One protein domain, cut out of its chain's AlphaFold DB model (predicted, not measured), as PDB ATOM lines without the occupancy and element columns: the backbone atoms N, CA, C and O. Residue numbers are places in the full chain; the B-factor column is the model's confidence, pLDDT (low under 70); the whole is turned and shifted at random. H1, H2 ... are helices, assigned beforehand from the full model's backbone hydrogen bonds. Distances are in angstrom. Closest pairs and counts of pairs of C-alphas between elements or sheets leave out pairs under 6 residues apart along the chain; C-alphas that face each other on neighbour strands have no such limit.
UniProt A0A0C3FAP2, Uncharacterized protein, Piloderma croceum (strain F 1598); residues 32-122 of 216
ATOM      1  N   GLU A  32      25.831  54.515  26.426       59.81
ATOM      2  CA  GLU A  32      24.384  54.440  26.654       59.81
ATOM      3  C   GLU A  32      23.582  55.295  25.655       59.81
ATOM      4  O   GLU A  32      22.497  54.898  25.246       59.81
ATOM      5  N   ILE A  33      24.145  56.419  25.195       58.38
ATOM      6  CA  ILE A  33      23.520  57.305  24.194       58.38
ATOM      7  C   ILE A  33      23.691  56.725  22.782       58.38
ATOM      8  O   ILE A  33      22.806  56.833  21.939       58.38
ATOM      9  N   GLU A  34      24.827  56.071  22.535       58.09
ATOM     10  CA  GLU A  34      25.163  55.503  21.230       58.09
ATOM     11  C   GLU A  34      24.266  54.312  20.862       58.09
ATOM     12  O   GLU A  34      23.895  54.149  19.702       58.09
ATOM     13  N   ARG A  35      23.865  53.501  21.853       55.22
ATOM     14  CA  ARG A  35      22.951  52.371  21.632       55.22
ATOM     15  C   ARG A  35      21.520  52.813  21.341       55.22
ATOM     16  O   ARG A  35      20.920  52.260  20.431       55.22
ATOM     17  N   SER A  36      20.990  53.824  22.038       48.69
ATOM     18  CA  SER A  36      19.596  54.258  21.831       48.69
ATOM     19  C   SER A  36      19.361  54.979  20.500       48.69
ATOM     20  O   SER A  36      18.222  55.115  20.073       48.69
ATOM     21  N   LEU A  37      20.420  55.486  19.857       50.44
ATOM     22  CA  LEU A  37      20.347  56.124  18.534       50.44
ATOM     23  C   LEU A  37      20.478  55.121  17.376       50.44
ATOM     24  O   LEU A  37      20.194  55.469  16.233       50.44
ATOM     25  N   LYS A  38      20.907  53.888  17.661       57.50
ATOM     26  CA  LYS A  38      21.211  52.845  16.671       57.50
ATOM     27  C   LYS A  38      20.155  51.735  16.624       57.50
ATOM     28  O   LYS A  38      20.433  50.685  16.047       57.50
ATOM     29  N   ASP A  39      18.966  51.944  17.198       54.78
ATOM     30  CA  ASP A  39      17.837  51.006  17.115       54.78
ATOM     31  C   ASP A  39      17.343  50.885  15.659       54.78
ATOM     32  O   ASP A  39      16.372  51.509  15.249       54.78
ATOM     33  N   ILE A  40      18.091  50.104  14.877       56.84
ATOM     34  CA  ILE A  40      17.835  49.510  13.561       56.84
ATOM     35  C   ILE A  40      16.800  50.275  12.716       56.84
ATOM     36  O   ILE A  40      15.759  49.747  12.331       56.84
ATOM     37  N   THR A  41      17.105  51.527  12.384       54.97
ATOM     38  CA  THR A  41      16.401  52.303  11.348       54.97
ATOM     39  C   THR A  41      17.078  52.204   9.979       54.97
ATOM     40  O   THR A  41      16.672  52.874   9.034       54.97
ATOM     41  N   GLY A  42      18.085  51.335   9.839       62.81
ATOM     42  CA  GLY A  42      18.745  51.055   8.567       62.81
ATOM     43  C   GLY A  42      17.861  50.258   7.602       62.81
ATOM     44  O   GLY A  42      17.055  49.416   8.002       62.81
ATOM     45  N   THR A  43      18.037  50.483   6.300       75.44
ATOM     46  CA  THR A  43      17.362  49.681   5.272       75.44
ATOM     47  C   THR A  43      17.925  48.257   5.296       75.44
ATOM     48  O   THR A  43      19.010  48.008   4.775       75.44
ATOM     49  N   PHE A  44      17.177  47.312   5.879       79.00
ATOM     50  CA  PHE A  44      17.575  45.904   6.065       79.00
ATOM     51  C   PHE A  44      18.140  45.222   4.810       79.00
ATOM     52  O   PHE A  44      18.928  44.290   4.918       79.00
ATOM     53  N   GLN A  45      17.737  45.674   3.621       75.56
ATOM     54  CA  GLN A  45      18.164  45.108   2.341       75.56
ATOM     55  C   GLN A  45      19.653  45.325   2.025       75.56
ATOM     56  O   GLN A  45      20.201  44.579   1.221       75.56
ATOM     57  N   PHE A  46      20.296  46.312   2.654       82.44
ATOM     58  CA  PHE A  46      21.707  46.653   2.435       82.44
ATOM     59  C   PHE A  46      22.575  46.391   3.668       82.44
ATOM     60  O   PHE A  46      23.729  46.802   3.717       82.44
ATOM     61  N   MET A  47      22.018  45.742   4.690       85.00
ATOM     62  CA  MET A  47      22.758  45.409   5.896       85.00
ATOM     63  C   MET A  47      23.530  44.106   5.686       85.00
ATOM     64  O   MET A  47      22.986  43.142   5.146       85.00
ATOM     65  N   ALA A  48      24.780  44.073   6.147       87.94
ATOM     66  CA  ALA A  48      25.611  42.879   6.106       87.94
ATOM     67  C   ALA A  48      24.925  41.683   6.783       87.94
ATOM     68  O   ALA A  48      24.344  41.809   7.869       87.94
ATOM     69  N   LEU A  49      25.024  40.501   6.171       87.88
ATOM     70  CA  LEU A  49      24.405  39.274   6.682       87.88
ATOM     71  C   LEU A  49      24.894  38.925   8.090       87.88
ATOM     72  O   LEU A  49      24.122  38.407   8.900       87.88
ATOM     73  N   GLU A  50      26.158  39.222   8.388       89.06
ATOM     74  CA  GLU A  50      26.764  39.016   9.706       89.06
ATOM     75  C   GLU A  50      26.072  39.881  10.774       89.06
ATOM     76  O   GLU A  50      25.692  39.373  11.830       89.06
ATOM     77  N   VAL A  51      25.810  41.156  10.463       88.25
ATOM     78  CA  VAL A  51      25.107  42.094  11.353       88.25
ATOM     79  C   VAL A  51      23.676  41.612  11.595       88.25
ATOM     80  O   VAL A  51      23.256  41.508  12.749       88.25
ATOM     81  N   LEU A  52      22.963  41.203  10.541       87.19
ATOM     82  CA  LEU A  52      21.593  40.681  10.645       87.19
ATOM     83  C   LEU A  52      21.501  39.376  11.449       87.19
ATOM     84  O   LEU A  52      20.538  39.169  12.184       87.19
ATOM     85  N   SER A  53      22.491  38.493  11.317       88.38
ATOM     86  CA  SER A  53      22.495  37.181  11.982       88.38
ATOM     87  C   SER A  53      22.913  37.254  13.451       88.38
ATOM     88  O   SER A  53      22.694  36.305  14.202       88.38
ATOM     89  N   SER A  54      23.514  38.369  13.868       86.88
ATOM     90  CA  SER A  54      24.131  38.516  15.188       86.88
ATOM     91  C   SER A  54      23.188  38.908  16.321       86.88
ATOM     92  O   SER A  54      23.643  39.026  17.454       86.88
ATOM     93  N   ASN A  55      21.898  39.151  16.053       85.44
ATOM     94  CA  ASN A  55      20.955  39.710  17.034       85.44
ATOM     95  C   ASN A  55      21.486  40.964  17.775       85.44
ATOM     96  O   ASN A  55      21.066  41.241  18.896       85.44
ATOM     97  N   GLY A  56      22.394  41.731  17.154       83.50
ATOM     98  CA  GLY A  56      22.984  42.945  17.729       83.50
ATOM     99  C   GLY A  56      24.259  42.740  18.558       83.50
ATOM    100  O   GLY A  56      24.760  43.711  19.123       83.50
ATOM    101  N   ASP A  57      24.807  41.523  18.622       87.00
ATOM    102  CA  ASP A  57      26.047  41.241  19.366       87.00
ATOM    103  C   ASP A  57      27.326  41.582  18.586       87.00
ATOM    104  O   ASP A  57      28.409  41.665  19.172       87.00
ATOM    105  N   ILE A  58      27.232  41.794  17.271       88.69
ATOM    106  CA  ILE A  58      28.388  42.146  16.445       88.69
ATOM    107  C   ILE A  58      28.536  43.658  16.363       88.69
ATOM    108  O   ILE A  58      27.590  44.395  16.083       88.69
ATOM    109  N   LYS A  59      29.768  44.119  16.589       88.25
ATOM    110  CA  LYS A  59      30.136  45.501  16.324       88.25
ATOM    111  C   LYS A  59      30.170  45.715  14.811       88.25
ATOM    112  O   LYS A  59      30.837  44.965  14.105       88.25
ATOM    113  N   HIS A  60      29.468  46.742  14.341       84.44
ATOM    114  CA  HIS A  60      29.538  47.160  12.945       84.44
ATOM    115  C   HIS A  60      30.968  47.606  12.606       84.44
ATOM    116  O   HIS A  60      31.578  48.387  13.341       84.44
ATOM    117  N   GLU A  61      31.517  47.084  11.518       87.75
ATOM    118  CA  GLU A  61      32.880  47.328  11.047       87.75
ATOM    119  C   GLU A  61      32.870  47.719   9.565       87.75
ATOM    120  O   GLU A  61      31.907  47.465   8.849       87.75
ATOM    121  N   VAL A  62      33.984  48.268   9.067       86.94
ATOM    122  CA  VAL A  62      34.130  48.712   7.663       86.94
ATOM    123  C   VAL A  62      33.780  47.605   6.657       86.94
ATOM    124  O   VAL A  62      33.233  47.880   5.591       86.94
ATOM    125  N   LYS A  63      34.039  46.334   6.993       87.50
ATOM    126  CA  LYS A  63      33.663  45.187   6.150       87.50
ATOM    127  C   LYS A  63      32.148  45.090   5.917       87.50
ATOM    128  O   LYS A  63      31.728  44.673   4.842       87.50
ATOM    129  N   HIS A  64      31.338  45.505   6.891       91.38
ATOM    130  CA  HIS A  64      29.880  45.488   6.795       91.38
ATOM    131  C   HIS A  64      29.360  46.596   5.875       91.38
ATOM    132  O   HIS A  64      28.408  46.365   5.130       91.38
ATOM    133  N   ASP A  65      30.022  47.759   5.856       85.56
ATOM    134  CA  ASP A  65      29.717  48.844   4.911       85.56
ATOM    135  C   ASP A  65      30.050  48.449   3.467       85.56
ATOM    136  O   ASP A  65      29.289  48.742   2.542       85.56
ATOM    137  N   LEU A  66      31.167  47.739   3.264       84.19
ATOM    138  CA  LEU A  66      31.564  47.238   1.945       84.19
ATOM    139  C   LEU A  66      30.581  46.189   1.408       84.19
ATOM    140  O   LEU A  66      30.244  46.232   0.224       84.19
ATOM    141  N   GLU A  67      30.082  45.291   2.263       84.94
ATOM    142  CA  GLU A  67      29.049  44.314   1.886       84.94
ATOM    143  C   GLU A  67      27.755  45.018   1.441       84.94
ATOM    144  O   GLU A  67      27.204  44.704   0.383       84.94
ATOM    145  N   GLY A  68      27.317  46.032   2.194       82.88
ATOM    146  CA  GLY A  68      26.158  46.848   1.830       82.88
ATOM    147  C   GLY A  68      26.361  47.628   0.529       82.88
ATOM    148  O   GLY A  68      25.457  47.688  -0.309       82.88
ATOM    149  N   SER A  69      27.559  48.177   0.309       79.12
ATOM    150  CA  SER A  69      27.885  48.909  -0.917       79.12
ATOM    151  C   SER A  69      27.900  48.006  -2.152       79.12
ATOM    152  O   SER A  69      27.417  48.428  -3.202       79.12
ATOM    153  N   ALA A  70      28.423  46.780  -2.047       77.19
ATOM    154  CA  ALA A  70      28.397  45.815  -3.145       77.19
ATOM    155  C   ALA A  70      26.953  45.443  -3.525       77.19
ATOM    156  O   ALA A  70      26.604  45.447  -4.707       77.19
ATOM    157  N   ALA A  71      26.092  45.228  -2.523       75.81
ATOM    158  CA  ALA A  71      24.667  44.986  -2.742       75.81
ATOM    159  C   ALA A  71      23.972  46.185  -3.417       75.81
ATOM    160  O   ALA A  71      23.149  46.000  -4.314       75.81
ATOM    161  N   CYS A  72      24.320  47.422  -3.041       74.12
ATOM    162  CA  CYS A  72      23.839  48.627  -3.720       74.12
ATOM    163  C   CYS A  72      24.242  48.651  -5.200       74.12
ATOM    164  O   CYS A  72      23.383  48.868  -6.053       74.12
ATOM    165  N   SER A  73      25.512  48.406  -5.525       70.88
ATOM    166  CA  SER A  73      25.997  48.447  -6.912       70.88
ATOM    167  C   SER A  73      25.233  47.489  -7.831       70.88
ATOM    168  O   SER A  73      24.809  47.896  -8.909       70.88
ATOM    169  N   GLU A  74      24.947  46.265  -7.384       69.00
ATOM    170  CA  GLU A  74      24.135  45.305  -8.151       69.00
ATOM    171  C   GLU A  74      22.670  45.750  -8.319       69.00
ATOM    172  O   GLU A  74      21.997  45.392  -9.289       69.00
ATOM    173  N   LEU A  75      22.145  46.533  -7.372       66.44
ATOM    174  CA  LEU A  75      20.777  47.049  -7.401       66.44
ATOM    175  C   LEU A  75      20.610  48.277  -8.310       66.44
ATOM    176  O   LEU A  75      19.486  48.483  -8.789       66.44
ATOM    177  N   PHE A  76      21.673  49.057  -8.532       63.03
ATOM    178  CA  PHE A  76      21.658  50.345  -9.238       63.03
ATOM    179  C   PHE A  76      22.305  50.331 -10.632       63.03
ATOM    180  O   PHE A  76      22.398  51.387 -11.255       63.03
ATOM    181  N   ASP A  77      22.670  49.171 -11.184       64.00
ATOM    182  CA  ASP A  77      22.955  49.081 -12.620       64.00
ATOM    183  C   ASP A  77      21.671  49.398 -13.416       64.00
ATOM    184  O   ASP A  77      20.714  48.625 -13.484       64.00
ATOM    185  N   HIS A  78      21.627  50.618 -13.957       52.22
ATOM    186  CA  HIS A  78      20.423  51.309 -14.425       52.22
ATOM    187  C   HIS A  78      19.891  50.873 -15.800       52.22
ATOM    188  O   HIS A  78      18.982  51.516 -16.331       52.22
ATOM    189  N   ASP A  79      20.346  49.750 -16.352       55.91
ATOM    190  CA  ASP A  79      19.731  49.171 -17.548       55.91
ATOM    191  C   ASP A  79      18.463  48.397 -17.146       55.91
ATOM    192  O   ASP A  79      18.406  47.168 -17.118       55.91
ATOM    193  N   ASN A  80      17.428  49.162 -16.788       51.78
ATOM    194  CA  ASN A  80      16.126  48.710 -16.302       51.78
ATOM    195  C   ASN A  80      15.296  48.076 -17.438       51.78
ATOM    196  O   ASN A  80      14.292  48.617 -17.898       51.78
ATOM    197  N   ASN A  81      15.767  46.935 -17.933       69.12
ATOM    198  CA  ASN A  81      15.017  46.003 -18.765       69.12
ATOM    199  C   ASN A  81      14.222  45.065 -17.835       69.12
ATOM    200  O   ASN A  81      14.716  44.698 -16.771       69.12
ATOM    201  N   ASP A  82      13.031  44.613 -18.231       67.75
ATOM    202  CA  ASP A  82      12.238  43.608 -17.498       67.75
ATOM    203  C   ASP A  82      13.054  42.340 -17.161       67.75
ATOM    204  O   ASP A  82      12.815  41.661 -16.158       67.75
ATOM    205  N   LEU A  83      14.092  42.056 -17.957       60.59
ATOM    206  CA  LEU A  83      15.071  41.006 -17.688       60.59
ATOM    207  C   LEU A  83      15.928  41.282 -16.438       60.59
ATOM    208  O   LEU A  83      16.207  40.354 -15.684       60.59
ATOM    209  N   ALA A  84      16.303  42.537 -16.174       57.94
ATOM    210  CA  ALA A  84      17.034  42.934 -14.972       57.94
ATOM    211  C   ALA A  84      16.172  42.754 -13.716       57.94
ATOM    212  O   ALA A  84      16.670  42.265 -12.711       57.94
ATOM    213  N   ALA A  85      14.864  43.033 -13.774       60.25
ATOM    214  CA  ALA A  85      13.949  42.769 -12.659       60.25
ATOM    215  C   ALA A  85      13.810  41.262 -12.354       60.25
ATOM    216  O   ALA A  85      13.806  40.860 -11.187       60.25
ATOM    217  N   ALA A  86      13.755  40.416 -13.388       66.75
ATOM    218  CA  ALA A  86      13.728  38.961 -13.231       66.75
ATOM    219  C   ALA A  86      15.060  38.406 -12.697       66.75
ATOM    220  O   ALA A  86      15.056  37.582 -11.783       66.75
ATOM    221  N   VAL A  87      16.197  38.905 -13.196       61.28
ATOM    222  CA  VAL A  87      17.535  38.567 -12.682       61.28
ATOM    223  C   VAL A  87      17.707  39.061 -11.246       61.28
ATOM    224  O   VAL A  87      18.268  38.336 -10.440       61.28
ATOM    225  N   LYS A  88      17.143  40.215 -10.878       61.53
ATOM    226  CA  LYS A  88      17.148  40.768  -9.513       61.53
ATOM    227  C   LYS A  88      16.324  39.918  -8.548       61.53
ATOM    228  O   LYS A  88      16.794  39.606  -7.458       61.53
ATOM    229  N   LEU A  89      15.139  39.452  -8.954       63.66
ATOM    230  CA  LEU A  89      14.347  38.491  -8.172       63.66
ATOM    231  C   LEU A  89      15.037  37.126  -8.064       63.66
ATOM    232  O   LEU A  89      15.029  36.509  -6.998       63.66
ATOM    233  N   GLN A  90      15.673  36.665  -9.140       66.06
ATOM    234  CA  GLN A  90      16.429  35.420  -9.133       66.06
ATOM    235  C   GLN A  90      17.685  35.541  -8.265       66.06
ATOM    236  O   GLN A  90      17.952  34.633  -7.482       66.06
ATOM    237  N   PHE A  91      18.396  36.665  -8.306       59.56
ATOM    238  CA  PHE A  91      19.549  36.958  -7.464       59.56
ATOM    239  C   PHE A  91      19.148  37.031  -5.993       59.56
ATOM    240  O   PHE A  91      19.712  36.287  -5.206       59.56
ATOM    241  N   LEU A  92      18.084  37.757  -5.630       57.31
ATOM    242  CA  LEU A  92      17.527  37.756  -4.265       57.31
ATOM    243  C   LEU A  92      17.097  36.351  -3.791       57.31
ATOM    244  O   LEU A  92      17.167  36.040  -2.602       57.31
ATOM    245  N   SER A  93      16.675  35.470  -4.706       54.22
ATOM    246  CA  SER A  93      16.384  34.064  -4.383       54.22
ATOM    247  C   SER A  93      17.642  33.184  -4.284       54.22
ATOM    248  O   SER A  93      17.646  32.192  -3.553       54.22
ATOM    249  N   THR A  94      18.721  33.555  -4.983       47.06
ATOM    250  CA  THR A  94      19.978  32.795  -5.091       47.06
ATOM    251  C   THR A  94      21.024  33.260  -4.080       47.06
ATOM    252  O   THR A  94      21.834  32.449  -3.655       47.06
ATOM    253  N   THR A  95      20.988  34.497  -3.590       45.25
ATOM    254  CA  THR A  95      21.819  34.977  -2.472       45.25
ATOM    255  C   THR A  95      21.490  34.253  -1.175       45.25
ATOM    256  O   THR A  95      22.390  33.923  -0.410       45.25
ATOM    257  N   LYS A  96      20.234  33.816  -1.012       52.09
ATOM    258  CA  LYS A  96      19.836  32.819  -0.002       52.09
ATOM    259  C   LYS A  96      20.596  31.483  -0.107       52.09
ATOM    260  O   LYS A  96      20.584  30.706   0.841       52.09
ATOM    261  N   ARG A  97      21.219  31.208  -1.258       44.31
ATOM    262  CA  ARG A  97      22.065  30.044  -1.572       44.31
ATOM    263  C   ARG A  97      23.562  30.383  -1.687       44.31
ATOM    264  O   ARG A  97      24.374  29.482  -1.516       44.31
ATOM    265  N   LEU A  98      23.947  31.631  -1.974       41.09
ATOM    266  CA  LEU A  98      25.353  32.050  -2.122       41.09
ATOM    267  C   LEU A  98      26.056  32.342  -0.796       41.09
ATOM    268  O   LEU A  98      27.284  32.270  -0.766       41.09
ATOM    269  N   SER A  99      25.312  32.500   0.308       50.03
ATOM    270  CA  SER A  99      25.870  32.378   1.667       50.03
ATOM    271  C   SER A  99      26.584  31.038   1.910       50.03
ATOM    272  O   SER A  99      27.252  30.864   2.923       50.03
ATOM    273  N   GLN A 100      26.461  30.087   0.976       48.19
ATOM    274  CA  GLN A 100      27.058  28.764   1.048       48.19
ATOM    275  C   GLN A 100      28.294  28.559   0.147       48.19
ATOM    276  O   GLN A 100      28.916  27.506   0.270       48.19
ATOM    277  N   VAL A 101      28.671  29.482  -0.763       45.38
ATOM    278  CA  VAL A 101      29.716  29.176  -1.782       45.38
ATOM    279  C   VAL A 101      30.763  30.268  -2.054       45.38
ATOM    280  O   VAL A 101      31.808  29.937  -2.612       45.38
ATOM    281  N   GLN A 102      30.596  31.532  -1.661       48.22
ATOM    282  CA  GLN A 102      31.694  32.485  -1.874       48.22
ATOM    283  C   GLN A 102      32.731  32.368  -0.755       48.22
ATOM    284  O   GLN A 102      32.495  32.782   0.377       48.22
ATOM    285  N   SER A 103      33.893  31.787  -1.079       53.44
ATOM    286  CA  SER A 103      35.101  32.013  -0.293       53.44
ATOM    287  C   SER A 103      35.328  33.516  -0.282       53.44
ATOM    288  O   SER A 103      35.615  34.097  -1.330       53.44
ATOM    289  N   ILE A 104      35.125  34.135   0.874       55.50
ATOM    290  CA  ILE A 104      35.401  35.547   1.096       55.50
ATOM    291  C   ILE A 104      36.882  35.731   0.769       55.50
ATOM    292  O   ILE A 104      37.752  35.304   1.524       55.50
ATOM    293  N   VAL A 105      37.170  36.269  -0.414       71.31
ATOM    294  CA  VAL A 105      38.508  36.754  -0.719       71.31
ATOM    295  C   VAL A 105      38.623  38.029   0.092       71.31
ATOM    296  O   VAL A 105      37.934  39.007  -0.191       71.31
ATOM    297  N   GLU A 106      39.411  37.977   1.163       79.81
ATOM    298  CA  GLU A 106      39.706  39.158   1.965       79.81
ATOM    299  C   GLU A 106      40.318  40.218   1.046       79.81
ATOM    300  O   GLU A 106      41.384  40.020   0.463       79.81
ATOM    301  N   VAL A 107      39.608  41.331   0.872       80.88
ATOM    302  CA  VAL A 107      40.117  42.475   0.118       80.88
ATOM    303  C   VAL A 107      41.161  43.149   0.992       80.88
ATOM    304  O   VAL A 107      40.830  43.751   2.015       80.88
ATOM    305  N   THR A 108      42.429  43.030   0.609       92.12
ATOM    306  CA  THR A 108      43.502  43.726   1.315       92.12
ATOM    307  C   THR A 108      43.559  45.194   0.890       92.12
ATOM    308  O   THR A 108      43.038  45.595  -0.156       92.12
ATOM    309  N   TYR A 109      44.206  46.021   1.710       88.50
ATOM    310  CA  TYR A 109      44.392  47.442   1.420       88.50
ATOM    311  C   TYR A 109      45.160  47.668   0.107       88.50
ATOM    312  O   TYR A 109      44.851  48.590  -0.645       88.50
ATOM    313  N   GLU A 110      46.121  46.798  -0.200       90.31
ATOM    314  CA  GLU A 110      46.910  46.845  -1.430       90.31
ATOM    315  C   GLU A 110      46.047  46.583  -2.665       90.31
ATOM    316  O   GLU A 110      46.158  47.321  -3.639       90.31
ATOM    317  N   MET A 111      45.140  45.602  -2.602       88.75
ATOM    318  CA  MET A 111      44.213  45.310  -3.702       88.75
ATOM    319  C   MET A 111      43.280  46.489  -3.985       88.75
ATOM    320  O   MET A 111      42.979  46.785  -5.140       88.75
ATOM    321  N   LEU A 112      42.826  47.178  -2.933       86.50
ATOM    322  CA  LEU A 112      42.002  48.374  -3.080       86.50
ATOM    323  C   LEU A 112      42.784  49.516  -3.744       86.50
ATOM    324  O   LEU A 112      42.258  50.173  -4.639       86.50
ATOM    325  N   LEU A 113      44.029  49.755  -3.319       92.50
ATOM    326  CA  LEU A 113      44.880  50.783  -3.921       92.50
ATOM    327  C   LEU A 113      45.184  50.486  -5.391       92.50
ATOM    328  O   LEU A 113      45.069  51.389  -6.214       92.50
ATOM    329  N   GLU A 114      45.511  49.238  -5.721       94.69
ATOM    330  CA  GLU A 114      45.765  48.808  -7.099       94.69
ATOM    331  C   GLU A 114      44.526  49.029  -7.979       94.69
ATOM    332  O   GLU A 114      44.628  49.614  -9.053       94.69
ATOM    333  N   ALA A 115      43.333  48.688  -7.480       91.44
ATOM    334  CA  ALA A 115      42.082  48.927  -8.199       91.44
ATOM    335  C   ALA A 115      41.794  50.421  -8.445       91.44
ATOM    336  O   ALA A 115      41.248  50.779  -9.494       91.44
ATOM    337  N   ILE A 116      42.150  51.294  -7.493       89.69
ATOM    338  CA  ILE A 116      42.023  52.752  -7.637       89.69
ATOM    339  C   ILE A 116      43.028  53.275  -8.668       89.69
ATOM    340  O   ILE A 116      42.651  54.073  -9.525       89.69
ATOM    341  N   GLU A 117      44.287  52.841  -8.606       93.88
ATOM    342  CA  GLU A 117      45.325  53.249  -9.559       93.88
ATOM    343  C   GLU A 117      44.983  52.814 -10.989       93.88
ATOM    344  O   GLU A 117      45.084  53.632 -11.907       93.88
ATOM    345  N   ASP A 118      44.491  51.586 -11.169       94.06
ATOM    346  CA  ASP A 118      44.010  51.083 -12.460       94.06
ATOM    347  C   ASP A 118      42.861  51.942 -13.004       94.06
ATOM    348  O   ASP A 118      42.879  52.318 -14.177       94.06
ATOM    349  N   HIS A 119      41.893  52.320 -12.159       88.56
ATOM    350  CA  HIS A 119      40.784  53.195 -12.564       88.56
ATOM    351  C   HIS A 119      41.245  54.604 -12.941       88.56
ATOM    352  O   HIS A 119      40.787  55.153 -13.943       88.56
ATOM    353  N   LEU A 120      42.164  55.187 -12.169       86.44
ATOM    354  CA  LEU A 120      42.738  56.500 -12.469       86.44
ATOM    355  C   LEU A 120      43.590  56.484 -13.747       86.44
ATOM    356  O   LEU A 120      43.769  57.528 -14.375       86.44
ATOM    357  N   GLY A 121      44.114  55.317 -14.133       89.62
ATOM    358  CA  GLY A 121      44.853  55.102 -15.374       89.62
ATOM    359  C   GLY A 121      43.982  54.877 -16.614       89.62
ATOM    360  O   GLY A 121      44.524  54.830 -17.719       89.62
ATOM    361  N   MET A 122      42.659  54.731 -16.472       90.25
ATOM    362  CA  MET A 122      41.765  54.523 -17.612       90.25
ATOM    363  C   MET A 122      41.635  55.790 -18.474       90.25
ATOM    364  O   MET A 122      41.428  56.898 -17.972       90.25
TER     365      MET A 122
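This is residues 32 to 122 of the 216 residues of an uncharacterized protein of Piloderma croceum (strain F 1598) (UniProt A0A0C3FAP2). A loose, open arrangement of helices has the two longest, H4 and H3, running opposite ways as a narrow V joined by a tight link, with short H2 near the early part of H3. H1 sticks out at one end, and H5 stands free on another side, held away from the rest by the link from H4. The printed part has 91 residues with five named helices, H1 to H5 in order, and no named strand; its class is all helix. It is loose, with a radius of gyration of the C-alphas of 16.2 A and spans of 47 by 36 by 26 A.

H4, residues 82 to 98, is 23.3 A long and begins at C-alpha 82 (12.238, 43.608, -17.498). H3, residues 62 to 76, is 21.1 A long. H5, residues 109 to 120, is 16.7 A long and ends at C-alpha 120 (42.738, 56.500, -12.469). H2 holds residues 49 to 53, 6.0 A. H1 holds residues 32 to 36, 6.8 A, from C-alpha 32 (24.384, 54.440, 26.654).

H4 has a kink of 32 degrees near residue 92. H4 and H3 are close but not clearly touching, their closest C-alphas, Lys 88 and Leu 75, 7.6 A apart, at a shallow tilt of 29 degrees, opposite ways. H3 and H2 are close but not clearly touching; their closest C-alphas, His 64 and Val 51, are 7.4 A apart. H5 is apart from H3 and H4, and H1 is apart from H2 and H3. In H2, H3 and H5 every O i to N i+4 pair is within hydrogen-bond range; in H4 11 of 13 are, in H1 0 of 1, with 0 of 2 O i to N i+3 pairs.

The two C-alphas farthest apart, Glu 32 and Met 122, are 47.6 A apart. The printed part has no cut. The link from H1 to H2 is long, 12 residues. Residues 32 to 42 and 74 to 104 have pLDDT under 70.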